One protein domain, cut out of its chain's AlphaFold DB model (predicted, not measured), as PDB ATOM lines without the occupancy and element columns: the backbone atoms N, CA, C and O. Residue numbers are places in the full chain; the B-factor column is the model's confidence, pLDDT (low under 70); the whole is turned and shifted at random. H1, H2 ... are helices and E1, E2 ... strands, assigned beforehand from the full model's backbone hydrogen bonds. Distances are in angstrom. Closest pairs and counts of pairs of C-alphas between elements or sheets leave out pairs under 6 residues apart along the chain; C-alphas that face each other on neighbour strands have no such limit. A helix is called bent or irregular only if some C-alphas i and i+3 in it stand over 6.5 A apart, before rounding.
ATOM      1  N   LEU A   6     -28.875 -42.547 -31.731       97.56
ATOM      2  CA  LEU A   6     -29.255 -41.235 -31.225       97.56
ATOM      3  C   LEU A   6     -29.206 -40.275 -32.402       97.56
ATOM      4  O   LEU A   6     -28.176 -40.212 -33.072       97.56
ATOM      5  N   GLN A   7     -30.273 -39.517 -32.621       97.69
ATOM      6  CA  GLN A   7     -30.314 -38.540 -33.706       97.69
ATOM      7  C   GLN A   7     -30.756 -37.187 -33.164       97.69
ATOM      8  O   GLN A   7     -31.739 -37.115 -32.427       97.69
ATOM      9  N   ILE A   8     -30.023 -36.132 -33.520       98.19
ATOM     10  CA  ILE A   8     -30.504 -34.750 -33.485       98.19
ATOM     11  C   ILE A   8     -30.783 -34.373 -34.937       98.19
ATOM     12  O   ILE A   8     -29.842 -34.252 -35.715       98.19
ATOM     13  N   ASN A   9     -32.047 -34.171 -35.286       98.00
ATOM     14  CA  ASN A   9     -32.460 -33.790 -36.632       98.00
ATOM     15  C   ASN A   9     -32.869 -32.316 -36.632       98.00
ATOM     16  O   ASN A   9     -33.585 -31.873 -35.726       98.00
ATOM     17  N   THR A  10     -32.427 -31.550 -37.629       97.44
ATOM     18  CA  THR A  10     -32.897 -30.171 -37.827       97.44
ATOM     19  C   THR A  10     -34.307 -30.146 -38.425       97.44
ATOM     20  O   THR A  10     -34.870 -31.177 -38.810       97.44
ATOM     21  N   ASP A  11     -34.890 -28.954 -38.554       95.19
ATOM     22  CA  ASP A  11     -36.011 -28.740 -39.465       95.19
ATOM     23  C   ASP A  11     -35.596 -28.905 -40.933       95.19
ATOM     24  O   ASP A  11     -34.446 -28.658 -41.309       95.19
ATOM     25  N   ILE A  12     -36.566 -29.310 -41.758       96.88
ATOM     26  CA  ILE A  12     -36.460 -29.309 -43.218       96.88
ATOM     27  C   ILE A  12     -36.983 -27.958 -43.712       96.88
ATOM     28  O   ILE A  12     -38.196 -27.738 -43.794       96.88
ATOM     29  N   ALA A  13     -36.086 -27.037 -44.056       97.31
ATOM     30  CA  ALA A  13     -36.474 -25.674 -44.419       97.31
ATOM     31  C   ALA A  13     -35.771 -25.161 -45.677       97.31
ATOM     32  O   ALA A  13     -34.743 -25.682 -46.107       97.31
ATOM     33  N   SER A  14     -36.369 -24.128 -46.281       98.06
ATOM     34  CA  SER A  14     -35.807 -23.436 -47.444       98.06
ATOM     35  C   SER A  14     -34.449 -22.835 -47.101       98.06
ATOM     36  O   SER A  14     -34.334 -22.104 -46.116       98.06
ATOM     37  N   ASN A  15     -33.438 -23.101 -47.931       98.19
ATOM     38  CA  ASN A  15     -32.068 -22.655 -47.680       98.19
ATOM     39  C   ASN A  15     -31.447 -21.943 -48.890       98.19
ATOM     40  O   ASN A  15     -30.585 -22.506 -49.567       98.19
ATOM     41  N   PRO A  16     -31.840 -20.683 -49.163       98.06
ATOM     42  CA  PRO A  16     -31.404 -19.949 -50.352       98.06
ATOM     43  C   PRO A  16     -29.882 -19.869 -50.526       98.06
ATOM     44  O   PRO A  16     -29.397 -19.868 -51.657       98.06
ATOM     45  N   THR A  17     -29.131 -19.834 -49.419       97.38
ATOM     46  CA  THR A  17     -27.660 -19.820 -49.433       97.38
ATOM     47  C   THR A  17     -27.122 -21.082 -50.101       97.38
ATOM     48  O   THR A  17     -26.363 -20.999 -51.065       97.38
ATOM     49  N   THR A  18     -27.567 -22.247 -49.634       97.69
ATOM     50  CA  THR A  18     -27.129 -23.540 -50.169       97.69
ATOM     51  C   THR A  18     -27.714 -23.817 -51.547       97.69
ATOM     52  O   THR A  18     -27.013 -24.360 -52.396       97.69
ATOM     53  N   CYS A  19     -28.941 -23.361 -51.832       97.94
ATOM     54  CA  CYS A  19     -29.501 -23.469 -53.181       97.94
ATOM     55  C   CYS A  19     -28.598 -22.760 -54.190       97.94
ATOM     56  O   CYS A  19     -28.150 -23.377 -55.154       97.94
ATOM     57  N   SER A  20     -28.259 -21.492 -53.930       98.00
ATOM     58  CA  SER A  20     -27.389 -20.725 -54.818       98.00
ATOM     59  C   SER A  20     -25.987 -21.330 -54.910       98.00
ATOM     60  O   SER A  20     -25.423 -21.345 -56.001       98.00
ATOM     61  N   GLN A  21     -25.443 -21.846 -53.801       97.06
ATOM     62  CA  GLN A  21     -24.149 -22.534 -53.767       97.06
ATOM     63  C   GLN A  21     -24.116 -23.759 -54.694       97.06
ATOM     64  O   GLN A  21     -23.102 -24.005 -55.341       97.06
ATOM     65  N   PHE A  22     -25.215 -24.511 -54.776       97.62
ATOM     66  CA  PHE A  22     -25.331 -25.705 -55.618       97.62
ATOM     67  C   PHE A  22     -25.948 -25.440 -56.999       97.62
ATOM     68  O   PHE A  22     -26.169 -26.379 -57.754       97.62
ATOM     69  N   GLY A  23     -26.209 -24.180 -57.362       97.12
ATOM     70  CA  GLY A  23     -26.748 -23.822 -58.680       97.12
ATOM     71  C   GLY A  23     -28.264 -24.004 -58.837       97.12
ATOM     72  O   GLY A  23     -28.762 -24.063 -59.960       97.12
ATOM     73  N   TYR A  24     -29.012 -24.061 -57.734       98.12
ATOM     74  CA  TYR A  24     -30.472 -24.171 -57.704       98.12
ATOM     75  C   TYR A  24     -31.135 -22.842 -57.329       98.12
ATOM     76  O   TYR A  24     -30.640 -22.100 -56.481       98.12
ATOM     77  N   SER A  25     -32.307 -22.550 -57.906       97.12
ATOM     78  CA  SER A  25     -33.077 -21.355 -57.518       97.12
ATOM     79  C   SER A  25     -33.824 -21.540 -56.201       97.12
ATOM     80  O   SER A  25     -34.011 -20.583 -55.453       97.12
ATOM     81  N   THR A  26     -34.286 -22.759 -55.934       97.81
ATOM     82  CA  THR A  26     -35.016 -23.131 -54.723       97.81
ATOM     83  C   THR A  26     -34.629 -24.543 -54.306       97.81
ATOM     84  O   THR A  26     -34.363 -25.412 -55.138       97.81
ATOM     85  N   CYS A  27     -34.576 -24.759 -53.001       98.44
ATOM     86  CA  CYS A  27     -34.210 -26.022 -52.384       98.44
ATOM     87  C   CYS A  27     -34.579 -25.983 -50.899       98.44
ATOM     88  O   CYS A  27     -34.746 -24.904 -50.318       98.44
ATOM     89  N   GLN A  28     -34.656 -27.159 -50.290       98.56
ATOM     90  CA  GLN A  28     -34.674 -27.324 -48.843       98.56
ATOM     91  C   GLN A  28     -33.452 -28.128 -48.411       98.56
ATOM     92  O   GLN A  28     -32.879 -28.875 -49.203       98.56
ATOM     93  N   THR A  29     -33.049 -27.974 -47.157       98.56
ATOM     94  CA  THR A  29     -31.944 -28.744 -46.578       98.56
ATOM     95  C   THR A  29     -32.335 -29.290 -45.217       98.56
ATOM     96  O   THR A  29     -33.165 -28.693 -44.531       98.56
ATOM     97  N   TRP A  30     -31.707 -30.393 -44.837       98.44
ATOM     98  CA  TRP A  30     -31.902 -31.075 -43.566       98.44
ATOM     99  C   TRP A  30     -30.579 -31.700 -43.133       98.44
ATOM    100  O   TRP A  30     -29.873 -32.259 -43.967       98.44
ATOM    101  N   GLU A  31     -30.233 -31.572 -41.858       98.50
ATOM    102  CA  GLU A  31     -29.013 -32.152 -41.300       98.50
ATOM    103  C   GLU A  31     -29.358 -33.015 -40.084       98.50
ATOM    104  O   GLU A  31     -30.226 -32.671 -39.269       98.50
ATOM    105  N   GLN A  32     -28.673 -34.145 -39.966       98.06
ATOM    106  CA  GLN A  32     -28.788 -35.067 -38.848       98.06
ATOM    107  C   GLN A  32     -27.424 -35.229 -38.183       98.06
ATOM    108  O   GLN A  32     -26.447 -35.596 -38.831       98.06
ATOM    109  N   PHE A  33     -27.358 -35.030 -36.871       98.56
ATOM    110  CA  PHE A  33     -26.207 -35.420 -36.058       98.56
ATOM    111  C   PHE A  33     -26.509 -36.783 -35.449       98.56
ATOM    112  O   PHE A  33     -27.510 -36.926 -34.743       98.56
ATOM    113  N   ILE A  34     -25.667 -37.781 -35.716       98.31
ATOM    114  CA  ILE A  34     -25.995 -39.184 -35.457       98.31
ATOM    115  C   ILE A  34     -24.900 -39.840 -34.615       98.31
ATOM    116  O   ILE A  34     -23.711 -39.703 -34.895       98.31
ATOM    117  N   TYR A  35     -25.312 -40.596 -33.599       98.25
ATOM    118  CA  TYR A  35     -24.566 -41.760 -33.115       98.25
ATOM    119  C   TYR A  35     -25.338 -43.008 -33.527       98.25
ATOM    120  O   TYR A  35     -26.524 -43.118 -33.221       98.25
ATOM    121  N   SER A  36     -24.669 -43.944 -34.185       96.69
ATOM    122  CA  SER A  36     -25.215 -45.237 -34.580       96.69
ATOM    123  C   SER A  36     -24.492 -46.342 -33.819       96.69
ATOM    124  O   SER A  36     -23.273 -46.286 -33.654       96.69
ATOM    125  N   THR A  37     -25.222 -47.360 -33.357       95.50
ATOM    126  CA  THR A  37     -24.586 -48.563 -32.801       95.50
ATOM    127  C   THR A  37     -23.964 -49.462 -33.862       95.50
ATOM    128  O   THR A  37     -23.227 -50.374 -33.488       95.50
ATOM    129  N   ASP A  38     -24.275 -49.231 -35.140       93.06
ATOM    130  CA  ASP A  38     -23.793 -50.028 -36.260       93.06
ATOM    131  C   ASP A  38     -23.829 -49.231 -37.577       93.06
ATOM    132  O   ASP A  38     -24.886 -49.062 -38.187       93.06
ATOM    133  N   GLY A  39     -22.683 -48.686 -37.980       88.56
ATOM    134  CA  GLY A  39     -22.578 -47.669 -39.025       88.56
ATOM    135  C   GLY A  39     -22.922 -48.145 -40.434       88.56
ATOM    136  O   GLY A  39     -23.376 -47.342 -41.247       88.56
ATOM    137  N   ASP A  40     -22.737 -49.431 -40.726       84.75
ATOM    138  CA  ASP A  40     -23.129 -50.043 -42.002       84.75
ATOM    139  C   ASP A  40     -24.517 -50.704 -41.957       84.75
ATOM    140  O   ASP A  40     -25.063 -51.072 -43.000       84.75
ATOM    141  N   GLY A  41     -25.113 -50.804 -40.764       82.50
ATOM    142  CA  GLY A  41     -26.413 -51.422 -40.532       82.50
ATOM    143  C   GLY A  41     -26.450 -52.933 -40.779       82.50
ATOM    144  O   GLY A  41     -27.552 -53.488 -40.866       82.50
ATOM    145  N   ASP A  42     -25.295 -53.594 -40.903       81.75
ATOM    146  CA  ASP A  42     -25.182 -55.030 -41.137       81.75
ATOM    147  C   ASP A  42     -24.635 -55.760 -39.907       81.75
ATOM    148  O   ASP A  42     -23.474 -56.166 -39.826       81.75
ATOM    149  N   ALA A  43     -25.554 -56.082 -38.996       73.75
ATOM    150  CA  ALA A  43     -25.245 -56.819 -37.776       73.75
ATOM    151  C   ALA A  43     -24.578 -58.200 -37.999       73.75
ATOM    152  O   ALA A  43     -24.159 -58.833 -37.022       73.75
ATOM    153  N   SER A  44     -24.516 -58.718 -39.237       80.75
ATOM    154  CA  SER A  44     -23.845 -59.984 -39.552       80.75
ATOM    155  C   SER A  44     -22.316 -59.892 -39.501       80.75
ATOM    156  O   SER A  44     -21.662 -60.908 -39.251       80.75
ATOM    157  N   ASN A  45     -21.745 -58.697 -39.673       84.12
ATOM    158  CA  ASN A  45     -20.296 -58.486 -39.682       84.12
ATOM    159  C   ASN A  45     -19.730 -58.012 -38.330       84.12
ATOM    160  O   ASN A  45     -18.517 -57.871 -38.168       84.12
ATOM    161  N   GLY A  46     -20.601 -57.827 -37.338       86.06
ATOM    162  CA  GLY A  46     -20.268 -57.213 -36.064       86.06
ATOM    163  C   GLY A  46     -21.142 -55.993 -35.833       86.06
ATOM    164  O   GLY A  46     -22.203 -55.865 -36.416       86.06
ATOM    165  N   ARG A  47     -20.740 -55.145 -34.892       90.94
ATOM    166  CA  ARG A  47     -21.317 -53.811 -34.734       90.94
ATOM    167  C   ARG A  47     -20.188 -52.823 -34.887       90.94
ATOM    168  O   ARG A  47     -19.153 -53.013 -34.240       90.94
ATOM    169  N   THR A  48     -20.404 -51.787 -35.683       94.12
ATOM    170  CA  THR A  48     -19.426 -50.729 -35.958       94.12
ATOM    171  C   THR A  48     -19.950 -49.377 -35.456       94.12
ATOM    172  O   THR A  48     -20.461 -48.575 -36.233       94.12
ATOM    173  N   PRO A  49     -19.912 -49.099 -34.138       96.31
ATOM    174  CA  PRO A  49     -20.541 -47.903 -33.603       96.31
ATOM    175  C   PRO A  49     -19.750 -46.661 -33.997       96.31
ATOM    176  O   PRO A  49     -18.545 -46.578 -33.753       96.31
ATOM    177  N   ILE A  50     -20.448 -45.677 -34.550       97.94
ATOM    178  CA  ILE A  50     -19.844 -44.457 -35.076       97.94
ATOM    179  C   ILE A  50     -20.687 -43.231 -34.739       97.94
ATOM    180  O   ILE A  50     -21.904 -43.322 -34.559       97.94
ATOM    181  N   ALA A  51     -20.042 -42.068 -34.693       98.62
ATOM    182  CA  ALA A  51     -20.718 -40.778 -34.738       98.62
ATOM    183  C   ALA A  51     -20.362 -40.028 -36.027       98.62
ATOM    184  O   ALA A  51     -19.201 -40.015 -36.438       98.62
ATOM    185  N   PHE A  52     -21.363 -39.427 -36.667       98.69
ATOM    186  CA  PHE A  52     -21.226 -38.731 -37.948       98.69
ATOM    187  C   PHE A  52     -22.373 -37.734 -38.164       98.69
ATOM    188  O   PHE A  52     -23.336 -37.690 -37.392       98.69
ATOM    189  N   ILE A  53     -22.246 -36.914 -39.203       98.81
ATOM    190  CA  ILE A  53     -23.281 -35.995 -39.672       98.81
ATOM    191  C   ILE A  53     -23.815 -36.531 -41.001       98.81
ATOM    192  O   ILE A  53     -23.027 -36.949 -41.851       98.81
ATOM    193  N   GLN A  54     -25.134 -36.541 -41.174       98.00
ATOM    194  CA  GLN A  54     -25.778 -36.836 -42.449       98.00
ATOM    195  C   GLN A  54     -26.484 -35.594 -42.976       98.00
ATOM    196  O   GLN A  54     -27.307 -34.983 -42.297       98.00
ATOM    197  N   ASP A  55     -26.166 -35.258 -44.216       98.62
ATOM    198  CA  ASP A  55     -26.655 -34.085 -44.907       98.62
ATOM    199  C   ASP A  55     -27.657 -34.478 -45.981       98.62
ATOM    200  O   ASP A  55     -27.397 -35.380 -46.779       98.62
ATOM    201  N   TRP A  56     -28.745 -33.723 -46.076       98.56
ATOM    202  CA  TRP A  56     -29.740 -33.855 -47.127       98.56
ATOM    203  C   TRP A  56     -30.021 -32.512 -47.796       98.56
ATOM    204  O   TRP A  56     -30.258 -31.483 -47.157       98.56
ATOM    205  N   PHE A  57     -30.040 -32.552 -49.121       98.69
ATOM    206  CA  PHE A  57     -30.425 -31.467 -50.005       98.69
ATOM    207  C   PHE A  57     -31.604 -31.926 -50.862       98.69
ATOM    208  O   PHE A  57     -31.517 -32.953 -51.529       98.69
ATOM    209  N   PHE A  58     -32.681 -31.146 -50.891       98.62
ATOM    210  CA  PHE A  58     -33.883 -31.418 -51.677       98.62
ATOM    211  C   PHE A  58     -34.057 -30.311 -52.715       98.62
ATOM    212  O   PHE A  58     -34.280 -29.149 -52.361       98.62
ATOM    213  N   ALA A  59     -33.960 -30.646 -53.999       98.38
ATOM    214  CA  ALA A  59     -34.168 -29.681 -55.071       98.38
ATOM    215  C   ALA A  59     -35.635 -29.225 -55.120       98.38
ATOM    216  O   ALA A  59     -36.558 -30.029 -55.001       98.38
ATOM    217  N   GLY A  60     -35.869 -27.934 -55.378       97.12
ATOM    218  CA  GLY A  60     -37.223 -27.378 -55.430       97.12
ATOM    219  C   GLY A  60     -38.066 -27.834 -56.629       97.12
ATOM    220  O   GLY A  60     -39.266 -27.571 -56.664       97.12
ATOM    221  N   SER A  61     -37.468 -28.496 -57.626       97.12
ATOM    222  CA  SER A  61     -38.201 -29.105 -58.740       97.12
ATOM    223  C   SER A  61     -37.423 -30.248 -59.394       97.12
ATOM    224  O   SER A  61     -36.196 -30.195 -59.497       97.12
ATOM    225  N   ALA A  62     -38.152 -31.225 -59.939       97.44
ATOM    226  CA  ALA A  62     -37.574 -32.319 -60.722       97.44
ATOM    227  C   ALA A  62     -36.841 -31.825 -61.980       97.44
ATOM    228  O   ALA A  62     -35.808 -32.369 -62.356       97.44
ATOM    229  N   SER A  63     -37.337 -30.758 -62.619       97.50
ATOM    230  CA  SER A  63     -36.693 -30.171 -63.803       97.50
ATOM    231  C   SER A  63     -35.286 -29.656 -63.486       97.50
ATOM    232  O   SER A  63     -34.330 -30.001 -64.178       97.50
ATOM    233  N   GLN A  64     -35.132 -28.894 -62.396       96.25
ATOM    234  CA  GLN A  64     -33.812 -28.424 -61.967       96.25
ATOM    235  C   GLN A  64     -32.936 -29.558 -61.451       96.25
ATOM    236  O   GLN A  64     -31.746 -29.572 -61.748       96.25
ATOM    237  N   TYR A  65     -33.511 -30.519 -60.725       98.06
ATOM    238  CA  TYR A  65     -32.780 -31.703 -60.283       98.06
ATOM    239  C   TYR A  65     -32.149 -32.448 -61.462       98.06
ATOM    240  O   TYR A  65     -30.948 -32.690 -61.452       98.06
ATOM    241  N   ASN A  66     -32.929 -32.715 -62.511       97.44
ATOM    242  CA  ASN A  66     -32.460 -33.418 -63.704       97.44
ATOM    243  C   ASN A  66     -31.454 -32.603 -64.532       97.44
ATOM    244  O   ASN A  66     -30.619 -33.186 -65.217       97.44
ATOM    245  N   ALA A  67     -31.545 -31.270 -64.499       97.25
ATOM    246  CA  ALA A  67     -30.649 -30.392 -65.248       97.25
ATOM    247  C   ALA A  67     -29.292 -30.180 -64.556       97.25
ATOM    248  O   ALA A  67     -28.271 -30.115 -65.238       97.25
ATOM    249  N   VAL A  68     -29.285 -30.036 -63.227       96.94
ATOM    250  CA  VAL A  68     -28.083 -29.710 -62.439       96.94
ATOM    251  C   VAL A  68     -27.424 -30.967 -61.867       96.94
ATOM    252  O   VAL A  68     -26.201 -31.086 -61.899       96.94
ATOM    253  N   GLY A  69     -28.223 -31.928 -61.397       97.56
ATOM    254  CA  GLY A  69     -27.745 -33.127 -60.713       97.56
ATOM    255  C   GLY A  69     -27.185 -32.858 -59.314       97.56
ATOM    256  O   GLY A  69     -27.154 -31.729 -58.825       97.56
ATOM    257  N   CYS A  70     -26.742 -33.920 -58.644       98.25
ATOM    258  CA  CYS A  70     -26.188 -33.786 -57.303       98.25
ATOM    259  C   CYS A  70     -24.802 -33.129 -57.297       98.25
ATOM    260  O   CYS A  70     -24.003 -33.380 -58.205       98.25
ATOM    261  N   PRO A  71     -24.480 -32.330 -56.260       96.88
ATOM    262  CA  PRO A  71     -23.141 -31.777 -56.108       96.88
ATOM    263  C   PRO A  71     -22.083 -32.886 -56.033       96.88
ATOM    264  O   PRO A  71     -22.356 -34.014 -55.620       96.88
ATOM    265  N   SER A  72     -20.844 -32.563 -56.403       95.12
ATOM    266  CA  SER A  72     -19.745 -33.535 -56.357       95.12
ATOM    267  C   SER A  72     -19.559 -34.114 -54.948       95.12
ATOM    268  O   SER A  72     -19.545 -33.370 -53.966       95.12
ATOM    269  N   GLY A  73     -19.421 -35.440 -54.856       95.50
ATOM    270  CA  GLY A  73     -19.283 -36.164 -53.586       95.50
ATOM    271  C   GLY A  73     -20.601 -36.472 -52.868       95.50
ATOM    272  O   GLY A  73     -20.565 -37.046 -51.785       95.50
ATOM    273  N   TRP A  74     -21.749 -36.117 -53.452       98.25
ATOM    274  CA  TRP A  74     -23.067 -36.469 -52.927       98.25
ATOM    275  C   TRP A  74     -23.666 -37.652 -53.682       98.25
ATOM    276  O   TRP A  74     -23.496 -37.797 -54.894       98.25
ATOM    277  N   TYR A  75     -24.413 -38.476 -52.960       98.25
ATOM    278  CA  TYR A  75     -25.206 -39.557 -53.521       98.25
ATOM    279  C   TYR A  75     -26.548 -39.025 -54.016       98.25
ATOM    280  O   TYR A  75     -27.165 -38.166 -53.384       98.25
ATOM    281  N   ALA A  76     -27.006 -39.550 -55.149       98.19
ATOM    282  CA  ALA A  76     -28.302 -39.208 -55.713       98.19
ATOM    283  C   ALA A  76     -29.424 -40.027 -55.066       98.19
ATOM    284  O   ALA A  76     -29.310 -41.243 -54.924       98.19
ATOM    285  N   TYR A  77     -30.534 -39.359 -54.759       97.38
ATOM    286  CA  TYR A  77     -31.793 -39.978 -54.354       97.38
ATOM    287  C   TYR A  77     -32.951 -39.409 -55.204       97.38
ATOM    288  O   TYR A  77     -33.680 -38.508 -54.768       97.38
ATOM    289  N   PRO A  78     -33.099 -39.881 -56.460       96.50
ATOM    290  CA  PRO A  78     -33.984 -39.259 -57.448       96.50
ATOM    291  C   PRO A  78     -35.465 -39.268 -57.066       96.50
ATOM    292  O   PRO A  78     -36.174 -38.320 -57.392       96.50
ATOM    293  N   ASP A  79     -35.919 -40.280 -56.320       95.75
ATOM    294  CA  ASP A  79     -37.322 -40.435 -55.909       95.75
ATOM    295  C   ASP A  79     -37.843 -39.253 -55.073       95.75
ATOM    296  O   ASP A  79     -39.050 -39.017 -55.013       95.75
ATOM    297  N   GLN A  80     -36.943 -38.477 -54.456       96.38
ATOM    298  CA  GLN A  80     -37.277 -37.262 -53.704       96.38
ATOM    299  C   GLN A  80     -36.644 -35.993 -54.292       96.38
ATOM    300  O   GLN A  80     -36.644 -34.950 -53.642       96.38
ATOM    301  N   ASN A  81     -36.103 -36.052 -55.515       97.88
ATOM    302  CA  ASN A  81     -35.279 -34.983 -56.094       97.88
ATOM    303  C   ASN A  81     -34.157 -34.547 -55.135       97.88
ATOM    304  O   ASN A  81     -33.888 -33.352 -54.974       97.88
ATOM    305  N   ALA A  82     -33.553 -35.519 -54.451       98.25
ATOM    306  CA  ALA A  82     -32.668 -35.268 -53.332       98.25
ATOM    307  C   ALA A  82     -31.238 -35.734 -53.602       98.25
ATOM    308  O   ALA A  82     -30.960 -36.568 -54.473       98.25
ATOM    309  N   CYS A  83     -30.334 -35.164 -52.822       98.62
ATOM    310  CA  CYS A  83     -28.946 -35.553 -52.718       98.62
ATOM    311  C   CYS A  83     -28.619 -35.694 -51.240       98.62
ATOM    312  O   CYS A  83     -29.028 -34.847 -50.444       98.62
ATOM    313  N   TYR A  84     -27.860 -36.720 -50.881       98.19
ATOM    314  CA  TYR A  84     -27.393 -36.886 -49.510       98.19
ATOM    315  C   TYR A  84     -25.903 -37.193 -49.463       98.19
ATOM    316  O   TYR A  84     -25.316 -37.687 -50.430       98.19
ATOM    317  N   ARG A  85     -25.280 -36.901 -48.330       97.88
ATOM    318  CA  ARG A  85     -23.926 -37.355 -48.025       97.88
ATOM    319  C   ARG A  85     -23.765 -37.536 -46.525       97.88
ATOM    320  O   ARG A  85     -24.536 -36.988 -45.747       97.88
ATOM    321  N   ASN A  86     -22.724 -38.260 -46.142       97.69
ATOM    322  CA  ASN A  86     -22.269 -38.298 -44.762       97.69
ATOM    323  C   ASN A  86     -20.959 -37.510 -44.654       97.69
ATOM    324  O   ASN A  86     -20.173 -37.481 -45.608       97.69
ATOM    325  N   SER A  87     -20.713 -36.904 -43.497       98.19
ATOM    326  CA  SER A  87     -19.377 -36.457 -43.115       98.19
ATOM    327  C   SER A  87     -18.429 -37.651 -42.954       98.19
ATOM    328  O   SER A  87     -18.850 -38.811 -42.967       98.19
ATOM    329  N   ASP A  88     -17.153 -37.365 -42.691       97.88
ATOM    330  CA  ASP A  88     -16.294 -38.351 -42.035       97.88
ATOM    331  C   ASP A  88     -16.958 -38.838 -40.734       97.88
ATOM    332  O   ASP A  88     -17.757 -38.124 -40.115       97.88
ATOM    333  N   ALA A  89     -16.624 -40.053 -40.315       97.88
ATOM    334  CA  ALA A  89     -17.132 -40.657 -39.092       97.88
ATOM    335  C   ALA A  89     -16.015 -40.817 -38.056       97.88
ATOM    336  O   ALA A  89     -14.832 -40.886 -38.395       97.88
ATOM    337  N   VAL A  90     -16.399 -40.908 -36.785       98.50
ATOM    338  CA  VAL A  90     -15.495 -41.272 -35.690       98.50
ATOM    339  C   VAL A  90     -15.990 -42.538 -35.006       98.50
ATOM    340  O   VAL A  90     -17.164 -42.628 -34.641       98.50
ATOM    341  N   ASP A  91     -15.084 -43.496 -34.807       98.00
ATOM    342  CA  ASP A  91     -15.367 -44.705 -34.036       98.00
ATOM    343  C   ASP A  91     -15.735 -44.337 -32.599       98.00
ATOM    344  O   ASP A  91     -15.068 -43.531 -31.940       98.00
ATOM    345  N   ALA A  92     -16.794 -44.960 -32.095       97.56
ATOM    346  CA  ALA A  92     -17.300 -44.740 -30.755       97.56
ATOM    347  C   ALA A  92     -17.546 -46.078 -30.036       97.56
ATOM    348  O   ALA A  92     -17.736 -47.122 -30.660       97.56
ATOM    349  N   PRO A  93     -17.573 -46.094 -28.693       96.44
ATOM    350  CA  PRO A  93     -17.903 -47.299 -27.954       96.44
ATOM    351  C   PRO A  93     -19.340 -47.745 -28.215       96.44
ATOM    352  O   PRO A  93     -20.271 -46.936 -28.251       96.44
ATOM    353  N   LEU A  94     -19.535 -49.059 -28.297       95.31
ATOM    354  CA  LEU A  94     -20.862 -49.656 -28.316       95.31
ATOM    355  C   LEU A  94     -21.513 -49.513 -26.934       95.31
ATOM    356  O   LEU A  94     -21.009 -50.050 -25.944       95.31
ATOM    357  N   VAL A  95     -22.670 -48.853 -26.858       95.44
ATOM    358  CA  VAL A  95     -23.429 -48.717 -25.607       95.44
ATOM    359  C   VAL A  95     -24.719 -49.515 -25.687       95.44
ATOM    360  O   VAL A  95     -25.560 -49.275 -26.545       95.44
ATOM    361  N   ALA A  96     -24.914 -50.458 -24.765       93.19
ATOM    362  CA  ALA A  96     -26.166 -51.205 -24.672       93.19
ATOM    363  C   ALA A  96     -27.360 -50.279 -24.421       93.19
ATOM    364  O   ALA A  96     -27.270 -49.390 -23.583       93.19
ATOM    365  N   VAL A  97     -28.507 -50.556 -25.054       91.81
ATOM    366  CA  VAL A  97     -29.731 -49.746 -24.887       91.81
ATOM    367  C   VAL A  97     -30.160 -49.598 -23.417       91.81
ATOM    368  O   VAL A  97     -30.683 -48.571 -23.012       91.81
ATOM    369  N   LYS A  98     -29.867 -50.584 -22.559       91.81
ATOM    370  CA  LYS A  98     -30.122 -50.504 -21.105       91.81
ATOM    371  C   LYS A  98     -29.245 -49.478 -20.365       91.81
ATOM    372  O   LYS A  98     -29.549 -49.124 -19.233       91.81
ATOM    373  N   ASN A  99     -28.161 -49.024 -20.992       93.75
ATOM    374  CA  ASN A  99     -27.168 -48.096 -20.451       93.75
ATOM    375  C   ASN A  99     -27.265 -46.695 -21.091       93.75
ATOM    376  O   ASN A  99     -26.378 -45.871 -20.882       93.75
ATOM    377  N   ILE A 100     -28.334 -46.387 -21.835       92.31
ATOM    378  CA  ILE A 100     -28.555 -45.080 -22.494       92.31
ATOM    379  C   ILE A 100     -28.600 -43.887 -21.527       92.31
ATOM    380  O   ILE A 100     -28.458 -42.746 -21.940       92.31
ATOM    381  N   GLY A 101     -28.755 -44.121 -20.221       92.31
ATOM    382  CA  GLY A 101     -28.613 -43.059 -19.220       92.31
ATOM    383  C   GLY A 101     -27.177 -42.533 -19.067       92.31
ATOM    384  O   GLY A 101     -26.977 -41.517 -18.412       92.31
ATOM    385  N   SER A 102     -26.180 -43.217 -19.643       93.75
ATOM    386  CA  SER A 102     -24.752 -42.862 -19.551       93.75
ATOM    387  C   SER A 102     -24.211 -42.086 -20.758       93.75
ATOM    388  O   SER A 102     -23.020 -41.769 -20.784       93.75
ATOM    389  N   ILE A 103     -25.064 -41.801 -21.748       96.00
ATOM    390  CA  ILE A 103     -24.661 -41.198 -23.022       96.00
ATOM    391  C   ILE A 103     -25.287 -39.824 -23.229       96.00
ATOM    392  O   ILE A 103     -26.369 -39.523 -22.728       96.00
ATOM    393  N   LYS A 104     -24.599 -38.992 -24.007       97.69
ATOM    394  CA  LYS A 104     -25.079 -37.688 -24.461       97.69
ATOM    395  C   LYS A 104     -24.616 -37.456 -25.893       97.69
ATOM    396  O   LYS A 104     -23.437 -37.629 -26.188       97.69
ATOM    397  N   LEU A 105     -25.534 -37.005 -26.742       98.50
ATOM    398  CA  LEU A 105     -25.241 -36.508 -28.082       98.50
ATOM    399  C   LEU A 105     -25.323 -34.977 -28.082       98.50
ATOM    400  O   LEU A 105     -26.158 -34.389 -27.395       98.50
ATOM    401  N   THR A 106     -24.425 -34.318 -28.800       98.38
ATOM    402  CA  THR A 106     -24.424 -32.864 -29.000       98.38
ATOM    403  C   THR A 106     -24.218 -32.578 -30.478       98.38
ATOM    404  O   THR A 106     -23.286 -33.112 -31.070       98.38
ATOM    405  N   GLY A 107     -25.088 -31.749 -31.047       98.25
ATOM    406  CA  GLY A 107     -24.961 -31.194 -32.390       98.25
ATOM    407  C   GLY A 107     -24.804 -29.681 -32.295       98.25
ATOM    408  O   GLY A 107     -25.438 -29.048 -31.447       98.25
ATOM    409  N   SER A 108     -23.951 -29.100 -33.128       98.19
ATOM    410  CA  SER A 108     -23.782 -27.649 -33.212       98.19
ATOM    411  C   SER A 108     -23.507 -27.227 -34.640       98.19
ATOM    412  O   SER A 108     -22.687 -27.865 -35.293       98.19
ATOM    413  N   ALA A 109     -24.106 -26.114 -35.060       97.56
ATOM    414  CA  ALA A 109     -23.860 -25.505 -36.359       97.56
ATOM    415  C   ALA A 109     -23.401 -24.053 -36.196       97.56
ATOM    416  O   ALA A 109     -24.153 -23.204 -35.703       97.56
ATOM    417  N   THR A 110     -22.159 -23.754 -36.584       92.94
ATOM    418  CA  THR A 110     -21.533 -22.445 -36.324       92.94
ATOM    419  C   THR A 110     -21.347 -21.650 -37.610       92.94
ATOM    420  O   THR A 110     -20.655 -22.076 -38.531       92.94
ATOM    421  N   ALA A 111     -21.908 -20.436 -37.657       87.12
ATOM    422  CA  ALA A 111     -21.794 -19.545 -38.811       87.12
ATOM    423  C   ALA A 111     -20.326 -19.283 -39.195       87.12
ATOM    424  O   ALA A 111     -19.566 -18.747 -38.393       87.12
ATOM    425  N   GLY A 112     -19.944 -19.619 -40.431       84.12
ATOM    426  CA  GLY A 112     -18.576 -19.413 -40.925       84.12
ATOM    427  C   GLY A 112     -17.513 -20.299 -40.258       84.12
ATOM    428  O   GLY A 112     -16.327 -20.039 -40.435       84.12
ATOM    429  N   GLY A 113     -17.930 -21.310 -39.489       95.12
ATOM    430  CA  GLY A 113     -17.058 -22.271 -38.824       95.12
ATOM    431  C   GLY A 113     -17.323 -23.690 -39.310       95.12
ATOM    432  O   GLY A 113     -17.258 -23.978 -40.507       95.12
ATOM    433  N   VAL A 114     -17.616 -24.574 -38.362       98.00
ATOM    434  CA  VAL A 114     -17.905 -25.987 -38.609       98.00
ATOM    435  C   VAL A 114     -19.234 -26.387 -37.989       98.00
ATOM    436  O   VAL A 114     -19.659 -25.819 -36.976       98.00
ATOM    437  N   ASP A 115     -19.831 -27.408 -38.587       98.56
ATOM    438  CA  ASP A 115     -20.882 -28.198 -37.971       98.56
ATOM    439  C   ASP A 115     -20.202 -29.380 -37.261       98.56
ATOM    440  O   ASP A 115     -19.189 -29.908 -37.726       98.56
ATOM    441  N   THR A 116     -20.649 -29.732 -36.057       98.62
ATOM    442  CA  THR A 116     -19.978 -30.730 -35.205       98.62
ATOM    443  C   THR A 116     -20.996 -31.633 -34.537       98.62
ATOM    444  O   THR A 116     -21.933 -31.148 -33.901       98.62
ATOM    445  N   VAL A 117     -20.752 -32.940 -34.616       98.75
ATOM    446  CA  VAL A 117     -21.385 -33.943 -33.760       98.75
ATOM    447  C   VAL A 117     -20.392 -34.374 -32.686       98.75
ATOM    448  O   VAL A 117     -19.209 -34.586 -32.954       98.75
ATOM    449  N   SER A 118     -20.870 -34.510 -31.454       98.56
ATOM    450  CA  SER A 118     -20.110 -35.082 -30.348       98.56
ATOM    451  C   SER A 118     -20.967 -36.092 -29.604       98.56
ATOM    452  O   SER A 118     -21.985 -35.746 -28.997       98.56
ATOM    453  N   PHE A 119     -20.547 -37.350 -29.650       98.69
ATOM    454  CA  PHE A 119     -21.073 -38.410 -28.809       98.69
ATOM    455  C   PHE A 119     -20.202 -38.528 -27.565       98.69
ATOM    456  O   PHE A 119     -18.981 -38.607 -27.657       98.69
ATOM    457  N   SER A 120     -20.811 -38.568 -26.387       98.25
ATOM    458  CA  SER A 120     -20.081 -38.748 -25.138       98.25
ATOM    459  C   SER A 120     -20.660 -39.874 -24.304       98.25
ATOM    460  O   SER A 120     -21.875 -40.021 -24.190       98.25
ATOM    461  N   VAL A 121     -19.767 -40.662 -23.714       97.12
ATOM    462  CA  VAL A 121     -20.082 -41.798 -22.848       97.12
ATOM    463  C   VAL A 121     -19.054 -41.855 -21.726       97.12
ATOM    464  O   VAL A 121     -17.852 -41.757 -21.969       97.12
ATOM    465  N   ASN A 122     -19.513 -41.989 -20.480       91.56
ATOM    466  CA  ASN A 122     -18.642 -42.076 -19.296       91.56
ATOM    467  C   ASN A 122     -17.594 -40.941 -19.201       91.56
ATOM    468  O   ASN A 122     -16.463 -41.159 -18.773       91.56
ATOM    469  N   GLY A 123     -17.958 -39.730 -19.634       90.19
ATOM    470  CA  GLY A 123     -17.082 -38.553 -19.605       90.19
ATOM    471  C   GLY A 123     -16.050 -38.466 -20.736       90.19
ATOM    472  O   GLY A 123     -15.314 -37.485 -20.783       90.19
ATOM    473  N   GLN A 124     -16.003 -39.437 -21.652       97.06
ATOM    474  CA  GLN A 124     -15.184 -39.377 -22.867       97.06
ATOM    475  C   GLN A 124     -16.033 -38.925 -24.051       97.06
ATOM    476  O   GLN A 124     -17.166 -39.385 -24.190       97.06
ATOM    477  N   ALA A 125     -15.491 -38.038 -24.887       97.81
ATOM    478  CA  ALA A 125     -16.165 -37.495 -26.063       97.81
ATOM    479  C   ALA A 125     -15.492 -37.970 -27.359       97.81
ATOM    480  O   ALA A 125     -14.268 -37.956 -27.472       97.81
ATOM    481  N   TYR A 126     -16.319 -38.342 -28.328       98.62
ATOM    482  CA  TYR A 126     -15.977 -38.797 -29.670       98.62
ATOM    483  C   TYR A 126     -16.661 -37.833 -30.631       98.62
ATOM    484  O   TYR A 126     -17.890 -37.736 -30.644       98.62
ATOM    485  N   SER A 127     -15.870 -37.067 -31.375       98.38
ATOM    486  CA  SER A 127     -16.389 -35.958 -32.169       98.38
ATOM    487  C   SER A 127     -15.809 -35.959 -33.569       98.38
ATOM    488  O   SER A 127     -14.626 -36.238 -33.758       98.38
ATOM    489  N   VAL A 128     -16.636 -35.557 -34.525       98.56
ATOM    490  CA  VAL A 128     -16.232 -35.264 -35.898       98.56
ATOM    491  C   VAL A 128     -16.915 -33.975 -36.340       98.56
ATOM    492  O   VAL A 128     -17.941 -33.572 -35.784       98.56
ATOM    493  N   ASN A 129     -16.296 -33.281 -37.286       98.38
ATOM    494  CA  ASN A 129     -16.787 -32.014 -37.796       98.38
ATOM    495  C   ASN A 129     -16.770 -31.999 -39.322       98.38
ATOM    496  O   ASN A 129     -16.035 -32.755 -39.955       98.38
ATOM    497  N   GLN A 130     -17.570 -31.104 -39.884       98.12
ATOM    498  CA  GLN A 130     -17.536 -30.766 -41.296       98.12
ATOM    499  C   GLN A 130     -17.601 -29.248 -41.488       98.12
ATOM    500  O   GLN A 130     -18.054 -28.531 -40.590       98.12
ATOM    501  N   PRO A 131     -17.165 -28.715 -42.641       97.81
ATOM    502  CA  PRO A 131     -17.305 -27.291 -42.923       97.81
ATOM    503  C   PRO A 131     -18.771 -26.858 -42.857       97.81
ATOM    504  O   PRO A 131     -19.615 -27.497 -43.486       97.81
ATOM    505  N   ALA A 132     -19.060 -25.731 -42.193       97.38
ATOM    506  CA  ALA A 132     -20.422 -25.191 -42.115       97.38
ATOM    507  C   ALA A 132     -21.003 -24.852 -43.499       97.38
ATOM    508  O   ALA A 132     -22.212 -24.812 -43.692       97.38
ATOM    509  N   SER A 133     -20.142 -24.627 -44.496       96.69
ATOM    510  CA  SER A 133     -20.543 -24.423 -45.891       96.69
ATOM    511  C   SER A 133     -21.118 -25.675 -46.559       96.69
ATOM    512  O   SER A 133     -21.599 -25.574 -47.685       96.69
ATOM    513  N   THR A 134     -21.090 -26.844 -45.910       97.50
ATOM    514  CA  THR A 134     -21.701 -28.067 -46.449       97.50
ATOM    515  C   THR A 134     -23.185 -27.849 -46.724       97.50
ATOM    516  O   THR A 134     -23.627 -28.031 -47.858       97.50
ATOM    517  N   LEU A 135     -23.921 -27.373 -45.715       97.69
ATOM    518  CA  LEU A 135     -25.335 -27.030 -45.838       97.69
ATOM    519  C   LEU A 135     -25.676 -25.615 -45.367       97.69
ATOM    520  O   LEU A 135     -26.814 -25.201 -45.553       97.69
ATOM    521  N   ASN A 136     -24.760 -24.842 -44.777       97.62
ATOM    522  CA  ASN A 136     -25.064 -23.547 -44.145       97.62
ATOM    523  C   ASN A 136     -26.257 -23.641 -43.173       97.62
ATOM    524  O   ASN A 136     -27.076 -22.720 -43.069       97.62
ATOM    525  N   ILE A 137     -26.391 -24.783 -42.493       97.75
ATOM    526  CA  ILE A 137     -27.594 -25.169 -41.746       97.75
ATOM    527  C   ILE A 137     -27.879 -24.220 -40.579       97.75
ATOM    528  O   ILE A 137     -29.031 -23.928 -40.266       97.75
ATOM    529  N   ASN A 138     -26.835 -23.602 -40.021       96.25
ATOM    530  CA  ASN A 138     -26.920 -22.574 -38.988       96.25
ATOM    531  C   ASN A 138     -27.826 -21.383 -39.381       96.25
ATOM    532  O   ASN A 138     -28.320 -20.651 -38.519       96.25
ATOM    533  N   LYS A 139     -28.019 -21.139 -40.686       95.75
ATOM    534  CA  LYS A 139     -28.893 -20.074 -41.195       95.75
ATOM    535  C   LYS A 139     -30.369 -20.416 -41.045       95.75
ATOM    536  O   LYS A 139     -31.168 -19.491 -40.884       95.75
ATOM    537  N   ILE A 140     -30.708 -21.703 -41.080       96.31
ATOM    538  CA  ILE A 140     -32.089 -22.180 -41.144       96.31
ATOM    539  C   ILE A 140     -32.520 -22.996 -39.926       96.31
ATOM    540  O   ILE A 140     -33.713 -23.076 -39.696       96.31
ATOM    541  N   TRP A 141     -31.596 -23.528 -39.120       96.62
ATOM    542  CA  TRP A 141     -31.939 -24.386 -37.987       96.62
ATOM    543  C   TRP A 141     -32.727 -23.613 -36.913       96.62
ATOM    544  O   TRP A 141     -32.211 -22.688 -36.271       96.62
ATOM    545  N   ARG A 142     -34.004 -23.970 -36.747       95.06
ATOM    546  CA  ARG A 142     -34.947 -23.384 -35.775       95.06
ATOM    547  C   ARG A 142     -35.692 -24.427 -34.953       95.06
ATOM    548  O   ARG A 142     -36.205 -24.085 -33.890       95.06
ATOM    549  N   GLN A 143     -35.773 -25.667 -35.428       95.19
ATOM    550  CA  GLN A 143     -36.404 -26.765 -34.699       95.19
ATOM    551  C   GLN A 143     -35.441 -27.937 -34.589       95.19
ATOM    552  O   GLN A 143     -34.596 -28.151 -35.452       95.19
ATOM    553  N   SER A 144     -35.563 -28.698 -33.508       95.56
ATOM    554  CA  SER A 144     -34.785 -29.912 -33.322       95.56
ATOM    555  C   SER A 144     -35.692 -31.043 -32.876       95.56
ATOM    556  O   SER A 144     -36.468 -30.896 -31.930       95.56
ATOM    557  N   GLU A 145     -35.560 -32.175 -33.551       96.25
ATOM    558  CA  GLU A 145     -36.028 -33.464 -33.073       96.25
ATOM    559  C   GLU A 145     -34.843 -34.198 -32.439       96.25
ATOM    560  O   GLU A 145     -33.772 -34.284 -33.035       96.25
ATOM    561  N   PHE A 146     -35.029 -34.723 -31.227       96.38
ATOM    562  CA  PHE A 146     -34.041 -35.577 -30.576       96.38
ATOM    563  C   PHE A 146     -34.711 -36.773 -29.919       96.38
ATOM    564  O   PHE A 146     -35.620 -36.611 -29.097       96.38
ATOM    565  N   ASN A 147     -34.232 -37.971 -30.246       95.88
ATOM    566  CA  ASN A 147     -34.635 -39.195 -29.571       95.88
ATOM    567  C   ASN A 147     -33.642 -40.345 -29.805       95.88
ATOM    568  O   ASN A 147     -32.612 -40.203 -30.467       95.88
ATOM    569  N   ILE A 148     -33.991 -41.492 -29.226       95.88
ATOM    570  CA  ILE A 148     -33.437 -42.805 -29.512       95.88
ATOM    571  C   ILE A 148     -34.328 -43.450 -30.565       95.88
ATOM    572  O   ILE A 148     -35.528 -43.623 -30.343       95.88
ATOM    573  N   PHE A 149     -33.746 -43.825 -31.687       95.88
ATOM    574  CA  PHE A 149     -34.467 -44.349 -32.834       95.88
ATOM    575  C   PHE A 149     -33.920 -45.713 -33.245       95.88
ATOM    576  O   PHE A 149     -32.884 -46.156 -32.739       95.88
ATOM    577  N   GLY A 150     -34.608 -46.396 -34.161       94.94
ATOM    578  CA  GLY A 150     -34.019 -47.528 -34.870       94.94
ATOM    579  C   GLY A 150     -32.724 -47.143 -35.592       94.94
ATOM    580  O   GLY A 150     -32.375 -45.965 -35.709       94.94
ATOM    581  N   ASN A 151     -31.973 -48.146 -36.031       91.38
ATOM    582  CA  ASN A 151     -30.711 -47.913 -36.717       91.38
ATOM    583  C   ASN A 151     -30.911 -47.949 -38.235       91.38
ATOM    584  O   ASN A 151     -30.912 -49.018 -38.848       91.38
ATOM    585  N   GLY A 152     -31.099 -46.761 -38.812       85.06
ATOM    586  CA  GLY A 152     -31.303 -46.566 -40.242       85.06
ATOM    587  C   GLY A 152     -32.633 -47.117 -40.760       85.06
ATOM    588  O   GLY A 152     -33.501 -47.571 -40.015       85.06
ATOM    589  N   SER A 153     -32.788 -47.092 -42.081       81.25
ATOM    590  CA  SER A 153     -34.051 -47.410 -42.758       81.25
ATOM    591  C   SER A 153     -34.402 -48.901 -42.790       81.25
ATOM    592  O   SER A 153     -35.576 -49.242 -42.929       81.25
ATOM    593  N   VAL A 154     -33.417 -49.795 -42.647       80.12
ATOM    594  CA  VAL A 154     -33.630 -51.257 -42.648       80.12
ATOM    595  C   VAL A 154     -34.260 -51.725 -41.335       80.12
ATOM    596  O   VAL A 154     -35.173 -52.548 -41.345       80.12
ATOM    597  N   ASN A 155     -33.811 -51.167 -40.209       82.81
ATOM    598  CA  ASN A 155     -34.337 -51.455 -38.877       82.81
ATOM    599  C   ASN A 155     -34.809 -50.153 -38.211       82.81
ATOM    600  O   ASN A 155     -34.218 -49.719 -37.218       82.81
ATOM    601  N   PRO A 156     -35.885 -49.524 -38.726       90.62
ATOM    602  CA  PRO A 156     -36.260 -48.163 -38.355       90.62
ATOM    603  C   PRO A 156     -36.871 -48.073 -36.959       90.62
ATOM    604  O   PRO A 156     -37.029 -46.976 -36.444       90.62
ATOM    605  N   VAL A 157     -37.201 -49.196 -36.309       94.12
ATOM    606  CA  VAL A 157     -37.805 -49.207 -34.970       94.12
ATOM    607  C   VAL A 157     -36.895 -49.903 -33.967       94.12
ATOM    608  O   VAL A 157     -36.684 -51.113 -34.046       94.12
ATOM    609  N   VAL A 158     -36.441 -49.168 -32.950       94.25
ATOM    610  CA  VAL A 158     -35.850 -49.776 -31.747       94.25
ATOM    611  C   VAL A 158     -36.947 -50.115 -30.735       94.25
ATOM    612  O   VAL A 158     -37.826 -49.305 -30.426       94.25
ATOM    613  N   SER A 159     -36.901 -51.335 -30.197       93.69
ATOM    614  CA  SER A 159     -37.876 -51.813 -29.216       93.69
ATOM    615  C   SER A 159     -37.318 -51.817 -27.797       93.69
ATOM    616  O   SER A 159     -36.277 -52.408 -27.514       93.69
ATOM    617  N   PHE A 160     -38.071 -51.209 -26.891       94.62
ATOM    618  CA  PHE A 160     -37.879 -51.276 -25.452       94.62
ATOM    619  C   PHE A 160     -38.789 -52.344 -24.844       94.62
ATOM    620  O   PHE A 160     -39.877 -52.621 -25.352       94.62
ATOM    621  N   ASN A 161     -38.341 -52.940 -23.741       94.62
ATOM    622  CA  ASN A 161     -39.135 -53.916 -22.998       94.62
ATOM    623  C   ASN A 161     -40.313 -53.229 -22.297       94.62
ATOM    624  O   ASN A 161     -40.203 -52.073 -21.882       94.62
ATOM    625  N   ARG A 162     -41.403 -53.965 -22.068       95.75
ATOM    626  CA  ARG A 162     -42.525 -53.492 -21.247       95.75
ATOM    627  C   ARG A 162     -42.042 -53.008 -19.874       95.75
ATOM    628  O   ARG A 162     -41.219 -53.665 -19.239       95.75
TER     629      ARG A 162
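AT A GLANCE: This is residues 6 to 162 of the 216 residues of an uncharacterized protein of Xanthomonas pisi (UniProt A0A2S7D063). Two antiparallel sheets stand partly face to face as a sandwich: a long, twisted sheet of six strands, and a smaller slab, E6 to E8, that covers E1, E2 and E3 of it while E4, E5 and E9 reach beyond the cover. H1 and H2 lie toward one end of the longest axis and the short, irregular H3 toward the other. The printed part has 157 residues with three named helices and nine named strands, along the chain E1 H1 E2 E3 H2 E4 E5 H3 E6 E7 E8 E9, and its class is mixed. The larger sheet has the order E4 - E5 - E3 - E2 - E1 - E9. The whole is compact, with a radius of gyration of the C-alphas of 16.3 A and spans of 47 by 33 by 28 A.

HOW THE PARTS SIT: In the larger sheet, E2, residues 27 to 36, and E3, residues 50 to 59, form an antiparallel hairpin at 166 degrees; N 32 and O 54 are within hydrogen-bond range at 2.8 A. On the other side of E2 is E1, residues 6 to 10, antiparallel to it, with N 8 and O 33 2.9 A apart. E9, residues 144 to 149, is the edge strand beside E1, with N 9 and O 145 at 2.8 A. E5, residues 82 to 86, is the other neighbour of E3, with N 57 and O 83 at 2.8 A. E4, residues 75 to 77, is the opposite edge strand and forms a hairpin with E5, with N 75 and O 84 at 2.8 A. From edge to edge the strands' lines turn by 87 degrees. The second sheet is a meander, each strand the antiparallel neighbour of the one before: E6, residues 103 to 109, E7, residues 114 to 121, and E8, residues 124 to 131. N 106 and O 118 are 2.8 A apart, and N 119 and O 126 are 2.9 A apart. In the sandwich, the parts that face each other are 9.4 A centre to centre, with strands at 30 degrees; the closest C-alphas of E2 and E7 are those of Phe 33 and Val 117, 5.5 A apart. H1, residues 16 to 21, is on the larger sheet over E2, at a height of 8.3 A; its closest C-alpha pair with E2 is Cys 19 and Cys 27, 5.4 A. H2, residues 62 to 68, is on that sheet too, but at the sheet's level, 1.5 A in height. E3, H2 and E4 make a split strand-helix-strand unit, two strands running the same way with E5 between them, and its crossover is right-handed. H3, residues 97 to 102, only just is on the smaller sheet, with 5 pairs of C-alphas within 10 A, and only grazes it. In H1 and H2 every O i to N i+4 pair is within hydrogen-bond range; in H3 0 of 2 are, beside 2 of 3 O i to N i+3 pairs.

IN THESE COORDINATES: E2 measures 27.7 A from first to last C-alpha and E3 28.7 A. E6, E7 and E8 measure 20.6, 22.4 and 23.5 A. E1 begins at C-alpha 6 (-29.255, -41.235, -31.225), and E9 ends at C-alpha 149 (-34.467, -44.349, -32.834). H3 is irregular, with C-alphas 98 and 101 7.8 A apart.

THE WHOLE: The two C-alphas farthest apart are those of Ala 67 and Arg 162, 51.1 A. The printed part has no cut. The links E2 to E3, 13 residues, and E8 to E9, 12 residues, are long. The mean pLDDT of the printed part is 95.6, and no printed residue is under 70.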